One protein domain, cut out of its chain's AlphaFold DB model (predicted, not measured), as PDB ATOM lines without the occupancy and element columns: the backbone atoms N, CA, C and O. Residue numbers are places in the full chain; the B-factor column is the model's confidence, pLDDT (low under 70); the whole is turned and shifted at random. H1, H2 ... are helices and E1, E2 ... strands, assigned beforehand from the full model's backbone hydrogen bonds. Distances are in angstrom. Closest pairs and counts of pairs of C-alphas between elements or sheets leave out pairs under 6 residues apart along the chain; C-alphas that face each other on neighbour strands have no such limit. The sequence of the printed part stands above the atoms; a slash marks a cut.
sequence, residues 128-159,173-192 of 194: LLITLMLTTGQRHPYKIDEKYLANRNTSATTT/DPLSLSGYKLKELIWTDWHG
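This is residues 128 to 159 and 173 to 192 of the 194 residues of an uncharacterized protein of Hortaea werneckii (UniProt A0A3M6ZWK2). A long two-stranded hairpin of E1 and E2 makes the longest axis, and the short helix H1 follows directly on E2 at the end away from the hairpin's turn, where the chain turns off sharply from the line of the strand. The longer helix H2 lies crosswise over one face of the hairpin, standing off from it, so the parts make a loose frame with few contacts between the helices and the strands. The printed part has 52 residues, with two named strands followed by two named helices, in the order E1, E2, H1, H2. The class is mixed, helices and strands, and the sheet, in the order E1 - E2, is antiparallel. The whole is only just compact, close to loose, with a radius of gyration of the C-alphas of 11.4 A, and it is only just elongated, spanning 35 by 23 by 18 A.

E1 is residues 128 to 133, 16.0 A from first to last C-alpha, and it begins at C-alpha 128 at (44.016, -0.724, 163.671). E2 is residues 139 to 145, 19.7 A long, and ends at C-alpha 145 at (46.545, 2.108, 168.818). H1 follows at once as residues 146 to 151, 8.8 A long. H2 is residues 179 to 190, 16.5 A long, and ends at C-alpha 190 at (29.897, 5.081, 172.104).

E1 and E2 form a hairpin of antiparallel neighbour strands, with 157 degrees between their directions. The C-alphas of Thr 131 and Pro 141 face each other at 4.5 A, and those of Leu 128 and Ile 144 at 5.0 A. Within hydrogen-bond range across the pair are, among others, N 130 and O 142 at 2.8 A and N 142 and O 130 at 2.7 A. H1 is apart from E1. H2 is apart from E1 and H1, and only just apart from E2, with the closest C-alphas 8.4 A from each other. In H1 and H2 every pair of O i and N i+4 is within hydrogen-bond range.

The two C-alphas farthest apart are those of Thr 136 and Thr 159, at 35.6 A. Residues 160 to 172 are not printed, and C-alphas 159 and 173 are 8.0 A apart across this cut, which lies in the link from H1 to H2. The links from E1 to E2 and from E2 to H1 are tight. The mean pLDDT of the printed part is 83.9, and the model's confidence is under 70 at residues 153 to 159 and at residue 192.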
ATOM      1  N   LEU A 128      45.228  -0.189 164.279       90.62
ATOM      2  CA  LEU A 128      44.016  -0.724 163.671       90.62
ATOM      3  C   LEU A 128      43.067   0.427 163.305       90.62
ATOM      4  O   LEU A 128      42.578   1.140 164.180       90.62
ATOM      5  N   LEU A 129      42.808   0.609 162.007       93.00
ATOM      6  CA  LEU A 129      41.828   1.569 161.492       93.00
ATOM      7  C   LEU A 129      40.592   0.821 160.990       93.00
ATOM      8  O   LEU A 129      40.687  -0.042 160.120       93.00
ATOM      9  N   ILE A 130      39.426   1.175 161.520       92.56
ATOM     10  CA  ILE A 130      38.130   0.583 161.179       92.56
ATOM     11  C   ILE A 130      37.198   1.699 160.727       92.56
ATOM     12  O   ILE A 130      37.264   2.814 161.228       92.56
ATOM     13  N   THR A 131      36.308   1.416 159.780       94.69
ATOM     14  CA  THR A 131      35.201   2.322 159.454       94.69
ATOM     15  C   THR A 131      33.899   1.698 159.922       94.69
ATOM     16  O   THR A 131      33.485   0.653 159.424       94.69
ATOM     17  N   LEU A 132      33.256   2.343 160.884       92.62
ATOM     18  CA  LEU A 132      31.993   1.919 161.465       92.62
ATOM     19  C   LEU A 132      30.854   2.434 160.588       92.62
ATOM     20  O   LEU A 132      30.747   3.633 160.335       92.62
ATOM     21  N   MET A 133      30.007   1.532 160.099       93.06
ATOM     22  CA  MET A 133      28.794   1.893 159.368       93.06
ATOM     23  C   MET A 133      27.613   1.906 160.329       93.06
ATOM     24  O   MET A 133      27.277   0.883 160.923       93.06
ATOM     25  N   LEU A 134      26.987   3.069 160.476       88.94
ATOM     26  CA  LEU A 134      25.770   3.223 161.264       88.94
ATOM     27  C   LEU A 134      24.531   2.808 160.467       88.94
ATOM     28  O   LEU A 134      24.536   2.804 159.237       88.94
ATOM     29  N   THR A 135      23.426   2.558 161.168       91.50
ATOM     30  CA  THR A 135      22.101   2.312 160.563       91.50
ATOM     31  C   THR A 135      21.598   3.489 159.726       91.50
ATOM     32  O   THR A 135      20.800   3.303 158.814       91.50
ATOM     33  N   THR A 136      22.109   4.695 159.981       89.75
ATOM     34  CA  THR A 136      21.867   5.903 159.181       89.75
ATOM     35  C   THR A 136      22.637   5.919 157.855       89.75
ATOM     36  O   THR A 136      22.515   6.869 157.088       89.75
ATOM     37  N   GLY A 137      23.470   4.906 157.587       92.88
ATOM     38  CA  GLY A 137      24.371   4.842 156.435       92.88
ATOM     39  C   GLY A 137      25.667   5.644 156.610       92.88
ATOM     40  O   GLY A 137      26.581   5.507 155.795       92.88
ATOM     41  N   GLN A 138      25.785   6.440 157.681       93.88
ATOM     42  CA  GLN A 138      26.982   7.231 157.964       93.88
ATOM     43  C   GLN A 138      28.184   6.354 158.319       93.88
ATOM     44  O   GLN A 138      28.090   5.427 159.129       93.88
ATOM     45  N   ARG A 139      29.333   6.702 157.739       94.62
ATOM     46  CA  ARG A 139      30.626   6.044 157.948       94.62
ATOM     47  C   ARG A 139      31.457   6.828 158.963       94.62
ATOM     48  O   ARG A 139      31.763   7.989 158.722       94.62
ATOM     49  N   HIS A 140      31.839   6.185 160.062       93.31
ATOM     50  CA  HIS A 140      32.637   6.777 161.134       93.31
ATOM     51  C   HIS A 140      34.013   6.107 161.202       93.31
ATOM     52  O   HIS A 140      34.084   4.912 161.493       93.31
ATOM     53  N   PRO A 141      35.110   6.830 160.924       94.44
ATOM     54  CA  PRO A 141      36.448   6.285 161.097       94.44
ATOM     55  C   PRO A 141      36.744   6.087 162.588       94.44
ATOM     56  O   PRO A 141      36.425   6.935 163.419       94.44
ATOM     57  N   TYR A 142      37.377   4.969 162.914       92.44
ATOM     58  CA  TYR A 142      37.737   4.570 164.263       92.44
ATOM     59  C   TYR A 142      39.175   4.059 164.281       92.44
ATOM     60  O   TYR A 142      39.549   3.227 163.454       92.44
ATOM     61  N   LYS A 143      39.992   4.574 165.202       91.88
ATOM     62  CA  LYS A 143      41.424   4.273 165.293       91.88
ATOM     63  C   LYS A 143      41.735   3.675 166.659       91.88
ATOM     64  O   LYS A 143      41.436   4.287 167.678       91.88
ATOM     65  N   ILE A 144      42.385   2.517 166.659       90.56
ATOM     66  CA  ILE A 144      42.872   1.833 167.855       90.56
ATOM     67  C   ILE A 144      44.382   1.684 167.718       90.56
ATOM     68  O   ILE A 144      44.876   1.055 166.783       90.56
ATOM     69  N   ASP A 145      45.108   2.272 168.654       89.06
ATOM     70  CA  ASP A 145      46.545   2.108 168.818       89.06
ATOM     71  C   ASP A 145      46.865   1.607 170.233       89.06
ATOM     72  O   ASP A 145      45.987   1.467 171.090       89.06
ATOM     73  N   GLU A 146      48.137   1.310 170.489       86.25
ATOM     74  CA  GLU A 146      48.594   0.843 171.801       86.25
ATOM     75  C   GLU A 146      48.224   1.830 172.925       86.25
ATOM     76  O   GLU A 146      47.873   1.424 174.034       86.25
ATOM     77  N   LYS A 147      48.264   3.141 172.640       85.56
ATOM     78  CA  LYS A 147      47.888   4.170 173.616       85.56
ATOM     79  C   LYS A 147      46.390   4.115 173.907       85.56
ATOM     80  O   LYS A 147      46.014   4.108 175.072       85.56
ATOM     81  N   TYR A 148      45.546   3.985 172.884       88.00
ATOM     82  CA  TYR A 148      44.102   3.840 173.053       88.00
ATOM     83  C   TYR A 148      43.747   2.688 174.001       88.00
ATOM     84  O   TYR A 148      42.932   2.852 174.909       88.00
ATOM     85  N   LEU A 149      44.404   1.543 173.832       86.50
ATOM     86  CA  LEU A 149      44.202   0.374 174.684       86.50
ATOM     87  C   LEU A 149      44.661   0.624 176.125       86.50
ATOM     88  O   LEU A 149      43.912   0.344 177.062       86.50
ATOM     89  N   ALA A 150      45.843   1.223 176.301       84.38
ATOM     90  CA  ALA A 150      46.361   1.585 177.619       84.38
ATOM     91  C   ALA A 150      45.424   2.550 178.369       84.38
ATOM     92  O   ALA A 150      45.159   2.358 179.555       84.38
ATOM     93  N   ASN A 151      44.866   3.543 177.671       84.19
ATOM     94  CA  ASN A 151      43.932   4.521 178.233       84.19
ATOM     95  C   ASN A 151      42.579   3.918 178.639       84.19
ATOM     96  O   ASN A 151      41.868   4.508 179.449       84.19
ATOM     97  N   ARG A 152      42.200   2.766 178.076       82.00
ATOM     98  CA  ARG A 152      40.900   2.122 178.319       82.00
ATOM     99  C   ARG A 152      40.944   1.033 179.384       82.00
ATOM    100  O   ARG A 152      39.958   0.317 179.542       82.00
ATOM    101  N   ASN A 153      42.080   0.857 180.066       64.44
ATOM    102  CA  ASN A 153      42.365  -0.272 180.967       64.44
ATOM    103  C   ASN A 153      42.112  -1.648 180.328       64.44
ATOM    104  O   ASN A 153      42.167  -2.686 180.987       64.44
ATOM    105  N   THR A 154      41.888  -1.672 179.020       62.94
ATOM    106  CA  THR A 154      42.006  -2.851 178.209       62.94
ATOM    107  C   THR A 154      43.485  -2.972 177.952       62.94
ATOM    108  O   THR A 154      43.996  -2.514 176.931       62.94
ATOM    109  N   SER A 155      44.190  -3.615 178.876       56.19
ATOM    110  CA  SER A 155      45.336  -4.397 178.459       56.19
ATOM    111  C   SER A 155      44.771  -5.312 177.381       56.19
ATOM    112  O   SER A 155      44.162  -6.339 177.696       56.19
ATOM    113  N   ALA A 156      44.856  -4.910 176.102       53.97
ATOM    114  CA  ALA A 156      44.822  -5.882 175.037       53.97
ATOM    115  C   ALA A 156      45.785  -6.924 175.558       53.97
ATOM    116  O   ALA A 156      46.910  -6.589 175.935       53.97
ATOM    117  N   THR A 157      45.288  -8.132 175.781       49.78
ATOM    118  CA  THR A 157      46.170  -9.249 176.027       49.78
ATOM    119  C   THR A 157      46.944  -9.341 174.725       49.78
ATOM    120  O   THR A 157      46.499 -10.004 173.795       49.78
ATOM    121  N   THR A 158      48.001  -8.527 174.615       50.41
ATOM    122  CA  THR A 158      49.021  -8.531 173.587       50.41
ATOM    123  C   THR A 158      49.535  -9.926 173.737       50.41
ATOM    124  O   THR A 158      50.228 -10.249 174.709       50.41
ATOM    125  N   THR A 159      48.967 -10.802 172.918       44.41
ATOM    126  CA  THR A 159      49.241 -12.217 173.012       44.41
ATOM    127  C   THR A 159      50.739 -12.315 172.911       44.41
ATOM    128  O   THR A 159      51.381 -11.642 172.112       44.41
ATOM    129  N   ASP A 173      49.705  -5.958 168.534       83.81
ATOM    130  CA  ASP A 173      49.357  -6.597 167.266       83.81
ATOM    131  C   ASP A 173      47.853  -6.415 166.962       83.81
ATOM    132  O   ASP A 173      47.017  -7.001 167.664       83.81
ATOM    133  N   PRO A 174      47.477  -5.664 165.906       84.81
ATOM    134  CA  PRO A 174      46.096  -5.481 165.468       84.81
ATOM    135  C   PRO A 174      45.355  -6.788 165.187       84.81
ATOM    136  O   PRO A 174      44.143  -6.857 165.394       84.81
ATOM    137  N   LEU A 175      46.066  -7.815 164.711       85.06
ATOM    138  CA  LEU A 175      45.474  -9.103 164.341       85.06
ATOM    139  C   LEU A 175      45.187  -9.982 165.559       85.06
ATOM    140  O   LEU A 175      44.351 -10.881 165.488       85.06
ATOM    141  N   SER A 176      45.839  -9.698 166.686       83.50
ATOM    142  CA  SER A 176      45.614 -10.421 167.935       83.50
ATOM    143  C   SER A 176      44.335 -10.004 168.673       83.50
ATOM    144  O   SER A 176      43.891 -10.706 169.589       83.50
ATOM    145  N   LEU A 177      43.720  -8.876 168.297       84.19
ATOM    146  CA  LEU A 177      42.531  -8.361 168.969       84.19
ATOM    147  C   LEU A 177      41.295  -9.181 168.578       84.19
ATOM    148  O   LEU A 177      40.848  -9.170 167.431       84.19
ATOM    149  N   SER A 178      40.700  -9.876 169.549       87.75
ATOM    150  CA  SER A 178      39.490 -10.656 169.291       87.75
ATOM    151  C   SER A 178      38.312  -9.755 168.900       87.75
ATOM    152  O   SER A 178      38.147  -8.651 169.424       87.75
ATOM    153  N   GLY A 179      37.434 -10.251 168.021       89.44
ATOM    154  CA  GLY A 179      36.247  -9.505 167.584       89.44
ATOM    155  C   GLY A 179      35.320  -9.106 168.740       89.44
ATOM    156  O   GLY A 179      34.712  -8.039 168.702       89.44
ATOM    157  N   TYR A 180      35.265  -9.914 169.803       88.94
ATOM    158  CA  TYR A 180      34.550  -9.563 171.031       88.94
ATOM    159  C   TYR A 180      35.184  -8.359 171.729       88.94
ATOM    160  O   TYR A 180      34.469  -7.402 172.010       88.94
ATOM    161  N   LYS A 181      36.509  -8.357 171.942       88.38
ATOM    162  CA  LYS A 181      37.205  -7.223 172.573       88.38
ATOM    163  C   LYS A 181      37.082  -5.953 171.751       88.38
ATOM    164  O   LYS A 181      36.837  -4.888 172.304       88.38
ATOM    165  N   LEU A 182      37.187  -6.075 170.434       91.06
ATOM    166  CA  LEU A 182      36.988  -4.956 169.531       91.06
ATOM    167  C   LEU A 182      35.569  -4.376 169.642       91.06
ATOM    168  O   LEU A 182      35.405  -3.163 169.774       91.06
ATOM    169  N   LYS A 183      34.544  -5.237 169.633       90.25
ATOM    170  CA  LYS A 183      33.149  -4.806 169.777       90.25
ATOM    171  C   LYS A 183      32.901  -4.149 171.133       90.25
ATOM    172  O   LYS A 183      32.215  -3.137 171.178       90.25
ATOM    173  N   GLU A 184      33.461  -4.698 172.209       90.44
ATOM    174  CA  GLU A 184      33.378  -4.100 173.545       90.44
ATOM    175  C   GLU A 184      34.016  -2.707 173.574       90.44
ATOM    176  O   GLU A 184      33.366  -1.769 174.014       90.44
ATOM    177  N   LEU A 185      35.228  -2.540 173.031       90.50
ATOM    178  CA  LEU A 185      35.915  -1.242 172.972       90.50
ATOM    179  C   LEU A 185      35.088  -0.164 172.271       90.50
ATOM    180  O   LEU A 185      34.951   0.944 172.787       90.50
ATOM    181  N   ILE A 186      34.535  -0.504 171.106       90.38
ATOM    182  CA  ILE A 186      33.695   0.412 170.329       90.38
ATOM    183  C   ILE A 186      32.398   0.707 171.088       90.38
ATOM    184  O   ILE A 186      31.979   1.857 171.192       90.38
ATOM    185  N   TRP A 187      31.759  -0.326 171.640       89.31
ATOM    186  CA  TRP A 187      30.491  -0.182 172.346       89.31
ATOM    187  C   TRP A 187      30.626   0.683 173.603       89.31
ATOM    188  O   TRP A 187      29.824   1.593 173.808       89.31
ATOM    189  N   THR A 188      31.664   0.460 174.411       87.69
ATOM    190  CA  THR A 188      31.949   1.260 175.608       87.69
ATOM    191  C   THR A 188      32.228   2.721 175.264       87.69
ATOM    192  O   THR A 188      31.748   3.612 175.960       87.69
ATOM    193  N   ASP A 189      32.975   2.982 174.192       86.25
ATOM    194  CA  ASP A 189      33.270   4.347 173.754       86.25
ATOM    195  C   ASP A 189      32.015   5.115 173.325       86.25
ATOM    196  O   ASP A 189      31.857   6.295 173.625       86.25
ATOM    197  N   TRP A 190      31.075   4.433 172.677       85.56
ATOM    198  CA  TRP A 190      29.897   5.081 172.104       85.56
ATOM    199  C   TRP A 190      28.736   5.252 173.073       85.56
ATOM    200  O   TRP A 190      27.929   6.164 172.913       85.56
ATOM    201  N   HIS A 191      28.631   4.383 174.075       81.50
ATOM    202  CA  HIS A 191      27.518   4.406 175.022       81.50
ATOM    203  C   HIS A 191      27.806   5.194 176.309       81.50
ATOM    204  O   HIS A 191      26.995   5.155 177.230       81.50
ATOM    205  N   GLY A 192      28.907   5.950 176.366       64.62
ATOM    206  CA  GLY A 192      29.225   6.792 177.523       64.62
ATOM    207  C   GLY A 192      29.920   6.027 178.646       64.62
ATOM    208  O   GLY A 192      29.575   6.176 179.815       64.62
TER     209      GLY A 192